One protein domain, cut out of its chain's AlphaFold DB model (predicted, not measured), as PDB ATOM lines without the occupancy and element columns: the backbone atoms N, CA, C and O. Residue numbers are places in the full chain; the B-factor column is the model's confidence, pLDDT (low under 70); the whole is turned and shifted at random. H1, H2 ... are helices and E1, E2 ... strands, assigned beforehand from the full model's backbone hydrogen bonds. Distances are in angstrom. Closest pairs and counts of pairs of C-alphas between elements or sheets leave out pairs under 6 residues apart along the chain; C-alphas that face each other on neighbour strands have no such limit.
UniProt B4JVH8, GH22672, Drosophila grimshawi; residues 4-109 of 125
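This is residues 4 to 109 of the 125 residues of the protein "GH22672" of Drosophila grimshawi (UniProt B4JVH8). One twisted, branched sheet of seven strands curls round a single helix, H1, which packs on one face mainly by E1, while the other face is bare. E4 E5 E6 E7 make a meander, each strand the antiparallel neighbour of the one before; the hairpin of E1 and E2 joins it through E1, parallel to E7, and short E3 sits beside E5. The printed part has 106 residues, with named elements in the order E1 E2 H1 E3 E4 E5 E6 E7, and is mostly strand. It is compact, with a radius of gyration of the C-alphas of 14.8 A and spans of 44 by 32 by 21 A.

Beside E5, residues 63 to 73, the strands E3, residues 44 to 47, and E4, residues 53 to 57, lie on one side, and E6, residues 76 to 89, on the other side. E5 is antiparallel to each and forms hairpins with E4 and E6; N 46 and O 70 are 3.1 A apart, N 54 and O 66 2.9 A, N 67 and O 83 2.8 A. E7, residues 97 to 108, forms a hairpin with E6, with N 84 and O 103 2.8 A apart. E1, residues 4 to 15, is parallel to E7 at 9 degrees, with N 10 and O 102 2.9 A apart. E2, residues 18 to 25, is an edge strand in a hairpin with E1, with N 11 and O 22 2.8 A apart. H1, residues 27 to 41, is on the sheet; its closest C-alphas to E1 are Val 27 and Ser 5, 5.8 A. Every O i to N i+4 pair in H1 is within hydrogen-bond range.

E1 begins at C-alpha 4 (17.789, -4.224, 9.416) and is 30.5 A long; E7 ends at C-alpha 108 (27.044, 22.321, 21.293) after 31.4 A. E6, 38.0 A, bends by 61 degrees at residue 79. H1 is 21.1 A long.

The C-alphas farthest apart, Asp 17 and Cys 94, are 46.8 A apart. The printed part has no cut, and no link is long. Residues 40 to 52 have pLDDT under 70.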
ATOM      1  N   TRP A   4      17.436  -2.820   9.194       88.56
ATOM      2  CA  TRP A   4      17.789  -4.224   9.416       88.56
ATOM      3  C   TRP A   4      17.427  -4.638  10.846       88.56
ATOM      4  O   TRP A   4      17.499  -3.828  11.767       88.56
ATOM      5  N   SER A   5      17.066  -5.908  11.050       90.25
ATOM      6  CA  SER A   5      16.679  -6.425  12.372       90.25
ATOM      7  C   SER A   5      17.768  -6.224  13.430       90.25
ATOM      8  O   SER A   5      17.464  -6.003  14.598       90.25
ATOM      9  N   ASP A   6      19.029  -6.274  13.004       91.88
ATOM     10  CA  ASP A   6      20.225  -6.041  13.809       91.88
ATOM     11  C   ASP A   6      20.821  -4.638  13.589       91.88
ATOM     12  O   ASP A   6      22.032  -4.448  13.706       91.88
ATOM     13  N   ALA A   7      19.985  -3.651  13.240       93.56
ATOM     14  CA  ALA A   7      20.433  -2.273  13.105       93.56
ATOM     15  C   ALA A   7      21.046  -1.769  14.418       93.56
ATOM     16  O   ALA A   7      20.534  -2.055  15.498       93.56
ATOM     17  N   ALA A   8      22.126  -1.003  14.316       95.62
ATOM     18  CA  ALA A   8      22.856  -0.481  15.463       95.62
ATOM     19  C   ALA A   8      23.009   1.038  15.378       95.62
ATOM     20  O   ALA A   8      23.239   1.581  14.292       95.62
ATOM     21  N   LEU A   9      22.925   1.708  16.524       95.25
ATOM     22  CA  LEU A   9      23.140   3.141  16.678       95.25
ATOM     23  C   LEU A   9      24.254   3.395  17.687       95.25
ATOM     24  O   LEU A   9      24.225   2.861  18.789       95.25
ATOM     25  N   GLN A  10      25.176   4.279  17.313       95.44
ATOM     26  CA  GLN A  10      26.074   4.981  18.218       95.44
ATOM     27  C   GLN A  10      25.700   6.466  18.197       95.44
ATOM     28  O   GLN A  10      25.837   7.132  17.170       95.44
ATOM     29  N   LEU A  11      25.210   6.987  19.316       92.19
ATOM     30  CA  LEU A  11      24.864   8.393  19.490       92.19
ATOM     31  C   LEU A  11      25.801   9.019  20.518       92.19
ATOM     32  O   LEU A  11      25.871   8.569  21.657       92.19
ATOM     33  N   LYS A  12      26.480  10.092  20.125       91.56
ATOM     34  CA  LYS A  12      27.330  10.893  20.999       91.56
ATOM     35  C   LYS A  12      26.801  12.315  21.073       91.56
ATOM     36  O   LYS A  12      26.602  12.958  20.044       91.56
ATOM     37  N   VAL A  13      26.600  12.810  22.286       88.69
ATOM     38  CA  VAL A  13      26.158  14.177  22.563       88.69
ATOM     39  C   VAL A  13      27.225  14.851  23.412       88.69
ATOM     40  O   VAL A  13      27.474  14.431  24.536       88.69
ATOM     41  N   SER A  14      27.866  15.882  22.872       88.00
ATOM     42  CA  SER A  14      28.850  16.696  23.583       88.00
ATOM     43  C   SER A  14      28.298  18.105  23.775       88.00
ATOM     44  O   SER A  14      28.074  18.833  22.807       88.00
ATOM     45  N   ALA A  15      28.091  18.487  25.026       84.06
ATOM     46  CA  ALA A  15      27.641  19.806  25.438       84.06
ATOM     47  C   ALA A  15      28.591  20.377  26.504       84.06
ATOM     48  O   ALA A  15      29.574  19.741  26.889       84.06
ATOM     49  N   ASP A  16      28.329  21.603  26.950       79.19
ATOM     50  CA  ASP A  16      29.209  22.314  27.887       79.19
ATOM     51  C   ASP A  16      29.274  21.624  29.265       79.19
ATOM     52  O   ASP A  16      30.248  21.782  29.998       79.19
ATOM     53  N   ASP A  17      28.249  20.839  29.609       81.00
ATOM     54  CA  ASP A  17      28.129  20.064  30.847       81.00
ATOM     55  C   ASP A  17      28.769  18.667  30.769       81.00
ATOM     56  O   ASP A  17      28.872  17.978  31.788       81.00
ATOM     57  N   GLY A  18      29.252  18.254  29.592       85.75
ATOM     58  CA  GLY A  18      29.975  17.003  29.410       85.75
ATOM     59  C   GLY A  18      29.664  16.282  28.103       85.75
ATOM     60  O   GLY A  18      29.166  16.836  27.126       85.75
ATOM     61  N   THR A  19      30.026  15.002  28.058       88.38
ATOM     62  CA  THR A  19      29.770  14.129  26.910       88.38
ATOM     63  C   THR A  19      28.995  12.902  27.361       88.38
ATOM     64  O   THR A  19      29.389  12.227  28.308       88.38
ATOM     65  N   SER A  20      27.907  12.614  26.656       89.88
ATOM     66  CA  SER A  20      27.096  11.410  26.795       89.88
ATOM     67  C   SER A  20      27.248  10.554  25.541       89.88
ATOM     68  O   SER A  20      27.248  11.071  24.423       89.88
ATOM     69  N   GLU A  21      27.383   9.245  25.727       92.62
ATOM     70  CA  GLU A  21      27.434   8.261  24.650       92.62
ATOM     71  C   GLU A  21      26.368   7.192  24.901       92.62
ATOM     72  O   GLU A  21      26.159   6.752  26.032       92.62
ATOM     73  N   LEU A  22      25.678   6.801  23.836       93.62
ATOM     74  CA  LEU A  22      24.657   5.767  23.825       93.62
ATOM     75  C   LEU A  22      24.941   4.817  22.667       93.62
ATOM     76  O   LEU A  22      25.055   5.246  21.519       93.62
ATOM     77  N   GLU A  23      24.977   3.526  22.969       95.88
ATOM     78  CA  GLU A  23      25.024   2.468  21.970       95.88
ATOM     79  C   GLU A  23      23.827   1.543  22.152       95.88
ATOM     80  O   GLU A  23      23.521   1.112  23.266       95.88
ATOM     81  N   CYS A  24      23.131   1.245  21.061       95.75
ATOM     82  CA  CYS A  24      22.039   0.286  21.073       95.75
ATOM     83  C   CYS A  24      21.977  -0.516  19.774       95.75
ATOM     84  O   CYS A  24      22.471  -0.095  18.724       95.75
ATOM     85  N   VAL A  25      21.376  -1.699  19.868       95.31
ATOM     86  CA  VAL A  25      21.177  -2.632  18.760       95.31
ATOM     87  C   VAL A  25      19.733  -3.100  18.804       95.31
ATOM     88  O   VAL A  25      19.209  -3.360  19.883       95.31
ATOM     89  N   GLY A  26      19.124  -3.232  17.633       94.62
ATOM     90  CA  GLY A  26      17.728  -3.602  17.477       94.62
ATOM     91  C   GLY A  26      16.889  -2.432  16.982       94.62
ATOM     92  O   GLY A  26      17.109  -1.266  17.310       94.62
ATOM     93  N   VAL A  27      15.918  -2.751  16.130       93.50
ATOM     94  CA  VAL A  27      15.065  -1.758  15.461       93.50
ATOM     95  C   VAL A  27      14.324  -0.883  16.473       93.50
ATOM     96  O   VAL A  27      14.261   0.333  16.299       93.50
ATOM     97  N   ALA A  28      13.764  -1.485  17.523       93.94
ATOM     98  CA  ALA A  28      12.963  -0.765  18.506       93.94
ATOM     99  C   ALA A  28      13.827   0.198  19.331       93.94
ATOM    100  O   ALA A  28      13.470   1.361  19.497       93.94
ATOM    101  N   GLU A  29      14.986  -0.272  19.780       94.31
ATOM    102  CA  GLU A  29      15.942   0.463  20.598       94.31
ATOM    103  C   GLU A  29      16.564   1.627  19.823       94.31
ATOM    104  O   GLU A  29      16.693   2.728  20.357       94.31
ATOM    105  N   VAL A  30      16.912   1.409  18.550       93.06
ATOM    106  CA  VAL A  30      17.433   2.457  17.664       93.06
ATOM    107  C   VAL A  30      16.384   3.544  17.436       93.06
ATOM    108  O   VAL A  30      16.692   4.731  17.545       93.06
ATOM    109  N   LEU A  31      15.138   3.166  17.134       91.19
ATOM    110  CA  LEU A  31      14.070   4.140  16.900       91.19
ATOM    111  C   LEU A  31      13.732   4.929  18.169       91.19
ATOM    112  O   LEU A  31      13.621   6.152  18.102       91.19
ATOM    113  N   ASP A  32      13.615   4.255  19.313       92.62
ATOM    114  CA  ASP A  32      13.363   4.896  20.604       92.62
ATOM    115  C   ASP A  32      14.486   5.878  20.972       92.62
ATOM    116  O   ASP A  32      14.212   7.025  21.327       92.62
ATOM    117  N   ALA A  33      15.750   5.484  20.791       91.69
ATOM    118  CA  ALA A  33      16.903   6.349  21.022       91.69
ATOM    119  C   ALA A  33      16.894   7.598  20.127       91.69
ATOM    120  O   ALA A  33      17.107   8.706  20.620       91.69
ATOM    121  N   LEU A  34      16.610   7.452  18.827       86.44
ATOM    122  CA  LEU A  34      16.530   8.584  17.894       86.44
ATOM    123  C   LEU A  34      15.379   9.537  18.241       86.44
ATOM    124  O   LEU A  34      15.555  10.756  18.203       86.44
ATOM    125  N   VAL A  35      14.212   8.999  18.607       88.12
ATOM    126  CA  VAL A  35      13.055   9.804  19.025       88.12
ATOM    127  C   VAL A  35      13.367  10.560  20.312       88.12
ATOM    128  O   VAL A  35      13.148  11.771  20.370       88.12
ATOM    129  N   LYS A  36      13.931   9.882  21.318       87.25
ATOM    130  CA  LYS A  36      14.338  10.507  22.582       87.25
ATOM    131  C   LYS A  36      15.395  11.576  22.366       87.25
ATOM    132  O   LYS A  36      15.268  12.655  22.938       87.25
ATOM    133  N   ALA A  37      16.398  11.319  21.530       81.44
ATOM    134  CA  ALA A  37      17.415  12.305  21.184       81.44
ATOM    135  C   ALA A  37      16.774  13.550  20.561       81.44
ATOM    136  O   ALA A  37      17.009  14.657  21.032       81.44
ATOM    137  N   ASN A  38      15.885  13.375  19.580       79.44
ATOM    138  CA  ASN A  38      15.183  14.485  18.943       79.44
ATOM    139  C   ASN A  38      14.320  15.291  19.939       79.44
ATOM    140  O   ASN A  38      14.321  16.519  19.914       79.44
ATOM    141  N   GLN A  39      13.622  14.613  20.856       78.88
ATOM    142  CA  GLN A  39      12.793  15.251  21.888       78.88
ATOM    143  C   GLN A  39      13.612  15.979  22.958       78.88
ATOM    144  O   GLN A  39      13.248  17.075  23.368       78.88
ATOM    145  N   THR A  40      14.709  15.369  23.411       69.06
ATOM    146  CA  THR A  40      15.576  15.911  24.470       69.06
ATOM    147  C   THR A  40      16.317  17.144  23.983       69.06
ATOM    148  O   THR A  40      16.521  18.099  24.724       69.06
ATOM    149  N   ILE A  41      16.721  17.112  22.717       66.88
ATOM    150  CA  ILE A  41      17.574  18.129  22.126       66.88
ATOM    151  C   ILE A  41      16.718  19.276  21.577       66.88
ATOM    152  O   ILE A  41      17.181  20.407  21.549       66.88
ATOM    153  N   GLY A  42      15.454  19.029  21.204       58.75
ATOM    154  CA  GLY A  42      14.495  20.079  20.832       58.75
ATOM    155  C   GLY A  42      14.921  20.910  19.617       58.75
ATOM    156  O   GLY A  42      14.387  21.998  19.393       58.75
ATOM    157  N   PHE A  43      15.903  20.423  18.853       65.94
ATOM    158  CA  PHE A  43      16.492  21.129  17.726       65.94
ATOM    159  C   PHE A  43      16.114  20.462  16.417       65.94
ATOM    160  O   PHE A  43      16.114  19.239  16.292       65.94
ATOM    161  N   TYR A  44      15.873  21.285  15.404       69.06
ATOM    162  CA  TYR A  44      15.719  20.800  14.044       69.06
ATOM    163  C   TYR A  44      17.089  20.799  13.366       69.06
ATOM    164  O   TYR A  44      17.873  21.744  13.491       69.06
ATOM    165  N   SER A  45      17.386  19.710  12.661       62.50
ATOM    166  CA  SER A  45      18.611  19.582  11.875       62.50
ATOM    167  C   SER A  45      18.434  20.319  10.553       62.50
ATOM    168  O   SER A  45      17.533  19.984   9.785       62.50
ATOM    169  N   ASN A  46      19.291  21.302  10.272       65.75
ATOM    170  CA  ASN A  46      19.364  21.929   8.953       65.75
ATOM    171  C   ASN A  46      20.599  21.390   8.210       65.75
ATOM    172  O   ASN A  46      21.715  21.859   8.476       65.75
ATOM    173  N   PRO A  47      20.443  20.366   7.346       59.69
ATOM    174  CA  PRO A  47      21.524  19.927   6.477       59.69
ATOM    175  C   PRO A  47      21.785  21.030   5.448       59.69
ATOM    176  O   PRO A  47      20.913  21.372   4.656       59.69
ATOM    177  N   ASN A  48      22.988  21.598   5.437       60.25
ATOM    178  CA  ASN A  48      23.392  22.565   4.417       60.25
ATOM    179  C   ASN A  48      23.632  21.831   3.079       60.25
ATOM    180  O   ASN A  48      24.766  21.509   2.724       60.25
ATOM    181  N   LEU A  49      22.542  21.556   2.348       57.47
ATOM    182  CA  LEU A  49      22.391  20.580   1.248       57.47
ATOM    183  C   LEU A  49      23.403  20.638   0.080       57.47
ATOM    184  O   LEU A  49      23.394  19.738  -0.754       57.47
ATOM    185  N   HIS A  50      24.273  21.645  -0.014       58.84
ATOM    186  CA  HIS A  50      25.214  21.779  -1.134       58.84
ATOM    187  C   HIS A  50      26.558  21.061  -0.936       58.84
ATOM    188  O   HIS A  50      27.133  20.586  -1.910       58.84
ATOM    189  N   SER A  51      27.067  20.967   0.294       60.84
ATOM    190  CA  SER A  51      28.400  20.397   0.586       60.84
ATOM    191  C   SER A  51      28.437  19.571   1.870       60.84
ATOM    192  O   SER A  51      29.504  19.152   2.320       60.84
ATOM    193  N   SER A  52      27.276  19.354   2.486       64.06
ATOM    194  CA  SER A  52      27.175  18.666   3.763       64.06
ATOM    195  C   SER A  52      26.815  17.191   3.634       64.06
ATOM    196  O   SER A  52      26.708  16.539   4.660       64.06
ATOM    197  N   VAL A  53      26.644  16.658   2.416       73.62
ATOM    198  CA  VAL A  53      26.338  15.241   2.163       73.62
ATOM    199  C   VAL A  53      27.438  14.609   1.311       73.62
ATOM    200  O   VAL A  53      27.777  15.123   0.249       73.62
ATOM    201  N   GLN A  54      27.974  13.476   1.760       77.88
ATOM    202  CA  GLN A  54      28.954  12.669   1.032       77.88
ATOM    203  C   GLN A  54      28.493  11.213   0.968       77.88
ATOM    204  O   GLN A  54      28.041  10.652   1.963       77.88
ATOM    205  N   GLY A  55      28.630  10.591  -0.201       80.94
ATOM    206  CA  GLY A  55      28.395   9.162  -0.397       80.94
ATOM    207  C   GLY A  55      29.709   8.433  -0.654       80.94
ATOM    208  O   GLY A  55      30.512   8.889  -1.467       80.94
ATOM    209  N   ARG A  56      29.935   7.301   0.013       83.06
ATOM    210  CA  ARG A  56      31.065   6.397  -0.254       83.06
ATOM    211  C   ARG A  56      30.564   4.965  -0.344       83.06
ATOM    212  O   ARG A  56      29.579   4.620   0.299       83.06
ATOM    213  N   ILE A  57      31.232   4.140  -1.138       82.81
ATOM    214  CA  ILE A  57      30.952   2.705  -1.222       82.81
ATOM    215  C   ILE A  57      32.237   1.988  -0.843       82.81
ATOM    216  O   ILE A  57      33.291   2.299  -1.403       82.81
ATOM    217  N   ASP A  58      32.168   1.078   0.124       78.25
ATOM    218  CA  ASP A  58      33.308   0.234   0.454       78.25
ATOM    219  C   ASP A  58      33.424  -0.957  -0.526       78.25
ATOM    220  O   ASP A  58      32.465  -1.292  -1.231       78.25
ATOM    221  N   PRO A  59      34.589  -1.628  -0.598       73.81
ATOM    222  CA  PRO A  59      34.780  -2.777  -1.488       73.81
ATOM    223  C   PRO A  59      33.850  -3.969  -1.209       73.81
ATOM    224  O   PRO A  59      33.731  -4.855  -2.053       73.81
ATOM    225  N   TYR A  60      33.209  -4.007  -0.039       79.69
ATOM    226  CA  TYR A  60      32.316  -5.077   0.401       79.69
ATOM    227  C   TYR A  60      30.834  -4.748   0.159       79.69
ATOM    228  O   TYR A  60      29.963  -5.550   0.494       79.69
ATOM    229  N   GLY A  61      30.539  -3.604  -0.469       77.31
ATOM    230  CA  GLY A  61      29.192  -3.197  -0.863       77.31
ATOM    231  C   GLY A  61      28.415  -2.421   0.202       77.31
ATOM    232  O   GLY A  61      27.226  -2.166   0.001       77.31
ATOM    233  N   LEU A  62      29.053  -2.019   1.308       84.38
ATOM    234  CA  LEU A  62      28.464  -1.077   2.256       84.38
ATOM    235  C   LEU A  62      28.487   0.322   1.644       84.38
ATOM    236  O   LEU A  62      29.547   0.881   1.359       84.38
ATOM    237  N   VAL A  63      27.306   0.909   1.484       88.38
ATOM    238  CA  VAL A  63      27.178   2.316   1.110       88.38
ATOM    239  C   VAL A  63      27.098   3.140   2.377       88.38
ATOM    240  O   VAL A  63      26.281   2.885   3.252       88.38
ATOM    241  N   VAL A  64      27.941   4.150   2.472       87.00
ATOM    242  CA  VAL A  64      27.954   5.097   3.574       87.00
ATOM    243  C   VAL A  64      27.435   6.416   3.043       87.00
ATOM    244  O   VAL A  64      28.078   7.043   2.201       87.00
ATOM    245  N   ALA A  65      26.290   6.845   3.557       86.44
ATOM    246  CA  ALA A  65      25.828   8.213   3.409       86.44
ATOM    247  C   ALA A  65      26.226   8.986   4.665       86.44
ATOM    248  O   ALA A  65      25.793   8.651   5.763       86.44
ATOM    249  N   HIS A  66      27.059  10.005   4.512       84.31
ATOM    250  CA  HIS A  66      27.433  10.908   5.588       84.31
ATOM    251  C   HIS A  66      26.740  12.245   5.368       84.31
ATOM    252  O   HIS A  66      26.773  12.768   4.254       84.31
ATOM    253  N   CYS A  67      26.118  12.801   6.403       83.94
ATOM    254  CA  CYS A  67      25.611  14.159   6.371       83.94
ATOM    255  C   CYS A  67      26.025  14.952   7.606       83.94
ATOM    256  O   CYS A  67      26.157  14.404   8.694       83.94
ATOM    257  N   CYS A  68      26.203  16.257   7.449       84.38
ATOM    258  CA  CYS A  68      26.386  17.164   8.567       84.38
ATOM    259  C   CYS A  68      25.562  18.436   8.405       84.38
ATOM    260  O   CYS A  68      24.935  18.694   7.368       84.38
ATOM    261  N   GLY A  69      25.560  19.248   9.449       82.50
ATOM    262  CA  GLY A  69      24.945  20.556   9.405       82.50
ATOM    263  C   GLY A  69      24.899  21.201  10.770       82.50
ATOM    264  O   GLY A  69      25.663  20.876  11.675       82.50
ATOM    265  N   THR A  70      23.976  22.136  10.894       83.00
ATOM    266  CA  THR A  70      23.776  22.919  12.113       83.00
ATOM    267  C   THR A  70      22.524  22.466  12.852       83.00
ATOM    268  O   THR A  70      21.502  22.165  12.229       83.00
ATOM    269  N   LEU A  71      22.603  22.451  14.179       83.00
ATOM    270  CA  LEU A  71      21.470  22.289  15.084       83.00
ATOM    271  C   LEU A  71      20.860  23.665  15.365       83.00
ATOM    272  O   LEU A  71      21.599  24.627  15.605       83.00
ATOM    273  N   HIS A  72      19.530  23.761  15.336       77.94
ATOM    274  CA  HIS A  72      18.794  25.014  15.542       77.94
ATOM    275  C   HIS A  72      17.697  24.890  16.593       77.94
ATOM    276  O   HIS A  72      16.912  23.949  16.558       77.94
ATOM    277  N   SER A  73      17.597  25.898  17.460       79.31
ATOM    278  CA  SER A  73      16.490  26.111  18.398       79.31
ATOM    279  C   SER A  73      15.772  27.403  18.030       79.31
ATOM    280  O   SER A  73      16.419  28.448  18.041       79.31
ATOM    281  N   GLU A  74      14.476  27.329  17.707       74.38
ATOM    282  CA  GLU A  74      13.600  28.437  17.268       74.38
ATOM    283  C   GLU A  74      14.207  29.383  16.212       74.38
ATOM    284  O   GLU A  74      13.852  29.317  15.036       74.38
ATOM    285  N   HIS A  75      15.106  30.281  16.623       70.06
ATOM    286  CA  HIS A  75      15.707  31.335  15.801       70.06
ATOM    287  C   HIS A  75      17.242  31.380  15.842       70.06
ATOM    288  O   HIS A  75      17.836  32.277  15.245       70.06
ATOM    289  N   ARG A  76      17.908  30.453  16.543       74.56
ATOM    290  CA  ARG A  76      19.373  30.440  16.653       74.56
ATOM    291  C   ARG A  76      19.967  29.067  16.393       74.56
ATOM    292  O   ARG A  76      19.405  28.048  16.792       74.56
ATOM    293  N   SER A  77      21.163  29.065  15.809       77.06
ATOM    294  CA  SER A  77      21.993  27.870  15.810       77.06
ATOM    295  C   SER A  77      22.632  27.684  17.182       77.06
ATOM    296  O   SER A  77      23.064  28.646  17.815       77.06
ATOM    297  N   VAL A  78      22.644  26.442  17.641       82.19
ATOM    298  CA  VAL A  78      23.092  26.042  18.983       82.19
ATOM    299  C   VAL A  78      24.167  24.960  18.927       82.19
ATOM    300  O   VAL A  78      24.639  24.499  19.962       82.19
ATOM    301  N   GLY A  79      24.537  24.517  17.726       84.56
ATOM    302  CA  GLY A  79      25.425  23.383  17.570       84.56
ATOM    303  C   GLY A  79      25.574  22.892  16.145       84.56
ATOM    304  O   GLY A  79      25.038  23.467  15.196       84.56
ATOM    305  N   VAL A  80      26.282  21.779  16.018       86.19
ATOM    306  CA  VAL A  80      26.452  21.033  14.772       86.19
ATOM    307  C   VAL A  80      26.071  19.577  14.972       86.19
ATOM    308  O   VAL A  80      26.123  19.055  16.088       86.19
ATOM    309  N   PHE A  81      25.689  18.931  13.879       86.19
ATOM    310  CA  PHE A  81      25.490  17.492  13.841       86.19
ATOM    311  C   PHE A  81      26.293  16.866  12.707       86.19
ATOM    312  O   PHE A  81      26.471  17.480  11.654       86.19
ATOM    313  N   GLU A  82      26.700  15.621  12.917       88.19
ATOM    314  CA  GLU A  82      27.227  14.705  11.909       88.19
ATOM    315  C   GLU A  82      26.525  13.363  12.057       88.19
ATOM    316  O   GLU A  82      26.422  12.830  13.160       88.19
ATOM    317  N   CYS A  83      26.044  12.813  10.950       87.69
ATOM    318  CA  CYS A  83      25.321  11.555  10.906       87.69
ATOM    319  C   CYS A  83      25.838  10.700   9.752       87.69
ATOM    320  O   CYS A  83      25.726  11.080   8.588       87.69
ATOM    321  N   SER A  84      26.370   9.524  10.069       88.94
ATOM    322  CA  SER A  84      26.734   8.491   9.102       88.94
ATOM    323  C   SER A  84      25.709   7.363   9.112       88.94
ATOM    324  O   SER A  84      25.372   6.824  10.168       88.94
ATOM    325  N   PHE A  85      25.269   6.968   7.921       89.19
ATOM    326  CA  PHE A  85      24.340   5.874   7.679       89.19
ATOM    327  C   PHE A  85      25.033   4.802   6.845       89.19
ATOM    328  O   PHE A  85      25.349   5.021   5.677       89.19
ATOM    329  N   GLY A  86      25.262   3.640   7.446       90.81
ATOM    330  CA  GLY A  86      25.678   2.436   6.743       90.81
ATOM    331  C   GLY A  86      24.457   1.745   6.150       90.81
ATOM    332  O   GLY A  86      23.631   1.204   6.886       90.81
ATOM    333  N   LEU A  87      24.359   1.768   4.830       90.50
ATOM    334  CA  LEU A  87      23.295   1.194   4.025       90.50
ATOM    335  C   LEU A  87      23.794  -0.095   3.376       90.50
ATOM    336  O   LEU A  87      24.831  -0.111   2.710       90.50
ATOM    337  N   LEU A  88      23.025  -1.167   3.528       89.31
ATOM    338  CA  LEU A  88      23.226  -2.387   2.756       89.31
ATOM    339  C   LEU A  88      22.102  -2.533   1.745       89.31
ATOM    340  O   LEU A  88      20.939  -2.245   2.041       89.31
ATOM    341  N   ARG A  89      22.461  -3.009   0.556       85.88
ATOM    342  CA  ARG A  89      21.478  -3.372  -0.453       85.88
ATOM    343  C   ARG A  89      20.758  -4.637  -0.009       85.88
ATOM    344  O   ARG A  89      21.408  -5.608   0.374       85.88
ATOM    345  N   ASP A  90      19.436  -4.635  -0.091       83.44
ATOM    346  CA  ASP A  90      18.664  -5.863   0.065       83.44
ATOM    347  C   ASP A  90      18.845  -6.728  -1.196       83.44
ATOM    348  O   ASP A  90      18.479  -6.289  -2.290       83.44
ATOM    349  N   PRO A  91      19.414  -7.943  -1.094       81.44
ATOM    350  CA  PRO A  91      19.599  -8.815  -2.250       81.44
ATOM    351  C   PRO A  91      18.276  -9.322  -2.848       81.44
ATOM    352  O   PRO A  91      18.274  -9.784  -3.988       81.44
ATOM    353  N   HIS A  92      17.159  -9.230  -2.118       83.12
ATOM    354  CA  HIS A  92      15.842  -9.689  -2.567       83.12
ATOM    355  C   HIS A  92      14.990  -8.573  -3.192       83.12
ATOM    356  O   HIS A  92      13.914  -8.851  -3.721       83.12
ATOM    357  N   ALA A  93      15.468  -7.324  -3.180       77.62
ATOM    358  CA  ALA A  93      14.763  -6.173  -3.731       77.62
ATOM    359  C   ALA A  93      15.640  -5.420  -4.748       77.62
ATOM    360  O   ALA A  93      16.823  -5.179  -4.531       77.62
ATOM    361  N   CYS A  94      15.062  -5.009  -5.884       73.88
ATOM    362  CA  CYS A  94      15.827  -4.477  -7.024       73.88
ATOM    363  C   CYS A  94      16.752  -3.300  -6.671       73.88
ATOM    364  O   CYS A  94      17.898  -3.266  -7.107       73.88
ATOM    365  N   ASN A  95      16.276  -2.311  -5.919       74.81
ATOM    366  CA  ASN A  95      17.069  -1.134  -5.553       74.81
ATOM    367  C   ASN A  95      16.673  -0.618  -4.168       74.81
ATOM    368  O   ASN A  95      16.436   0.575  -3.991       74.81
ATOM    369  N   ASN A  96      16.536  -1.536  -3.208       82.38
ATOM    370  CA  ASN A  96      16.237  -1.166  -1.830       82.38
ATOM    371  C   ASN A  96      17.531  -1.107  -1.015       82.38
ATOM    372  O   ASN A  96      18.297  -2.074  -0.981       82.38
ATOM    373  N   TRP A  97      17.773   0.037  -0.383       84.12
ATOM    374  CA  TRP A  97      18.899   0.264   0.515       84.12
ATOM    375  C   TRP A  97      18.347   0.409   1.922       84.12
ATOM    376  O   TRP A  97      17.594   1.340   2.202       84.12
ATOM    377  N   VAL A  98      18.723  -0.516   2.795       88.38
ATOM    378  CA  VAL A  98      18.213  -0.579   4.162       88.38
ATOM    379  C   VAL A  98      19.344  -0.225   5.115       88.38
ATOM    380  O   VAL A  98      20.463  -0.743   5.014       88.38
ATOM    381  N   SER A  99      19.063   0.680   6.046       88.00
ATOM    382  CA  SER A  99      20.057   1.162   6.997       88.00
ATOM    383  C   SER A  99      20.351   0.113   8.067       88.00
ATOM    384  O   SER A  99      19.442  -0.418   8.708       88.00
ATOM    385  N   LYS A 100      21.637  -0.184   8.265       90.62
ATOM    386  CA  LYS A 100      22.143  -1.144   9.258       90.62
ATOM    387  C   LYS A 100      22.923  -0.475  10.379       90.62
ATOM    388  O   LYS A 100      22.884  -0.935  11.512       90.62
ATOM    389  N   LYS A 101      23.666   0.585  10.074       91.19
ATOM    390  CA  LYS A 101      24.506   1.273  11.058       91.19
ATOM    391  C   LYS A 101      24.216   2.759  11.049       91.19
ATOM    392  O   LYS A 101      24.129   3.358   9.983       91.19
ATOM    393  N   PHE A 102      24.113   3.328  12.236       91.56
ATOM    394  CA  PHE A 102      23.898   4.744  12.466       91.56
ATOM    395  C   PHE A 102      24.979   5.233  13.406       91.56
ATOM    396  O   PHE A 102      25.190   4.654  14.471       91.56
ATOM    397  N   LYS A 103      25.655   6.308  13.027       91.94
ATOM    398  CA  LYS A 103      26.564   7.014  13.918       91.94
ATOM    399  C   LYS A 103      26.206   8.480  13.886       91.94
ATOM    400  O   LYS A 103      26.303   9.094  12.830       91.94
ATOM    401  N   CYS A 104      25.782   9.012  15.021       90.56
ATOM    402  CA  CYS A 104      25.336  10.388  15.155       90.56
ATOM    403  C   CYS A 104      26.186  11.090  16.213       90.56
ATOM    404  O   CYS A 104      26.320  10.603  17.334       90.56
ATOM    405  N   LEU A 105      26.734  12.245  15.864       89.38
ATOM    406  CA  LEU A 105      27.474  13.120  16.756       89.38
ATOM    407  C   LEU A 105      26.778  14.473  16.798       89.38
ATOM    408  O   LEU A 105      26.608  15.118  15.769       89.38
ATOM    409  N   LEU A 106      26.402  14.904  17.996       88.12
ATOM    410  CA  LEU A 106      25.739  16.172  18.260       88.12
ATOM    411  C   LEU A 106      26.643  16.991  19.171       88.12
ATOM    412  O   LEU A 106      27.065  16.507  20.221       88.12
ATOM    413  N   ARG A 107      26.983  18.213  18.758       87.44
ATOM    414  CA  ARG A 107      27.918  19.072  19.491       87.44
ATOM    415  C   ARG A 107      27.322  20.451  19.713       87.44
ATOM    416  O   ARG A 107      26.906  21.086  18.746       87.44
ATOM    417  N   SER A 108      27.325  20.919  20.961       85.62
ATOM    418  CA  SER A 108      27.044  22.321  21.293       85.62
ATOM    419  C   SER A 108      28.086  23.228  20.639       85.62
ATOM    420  O   SER A 108      29.281  22.927  20.644       85.62
ATOM    421  N   ALA A 109      27.636  24.334  20.057       80.12
ATOM    422  CA  ALA A 109      28.500  25.378  19.525       80.12
ATOM    423  C   ALA A 109      27.777  26.724  19.625       80.12
ATOM    424  O   ALA A 109      26.678  26.894  19.101       80.12
TER     425      ALA A 109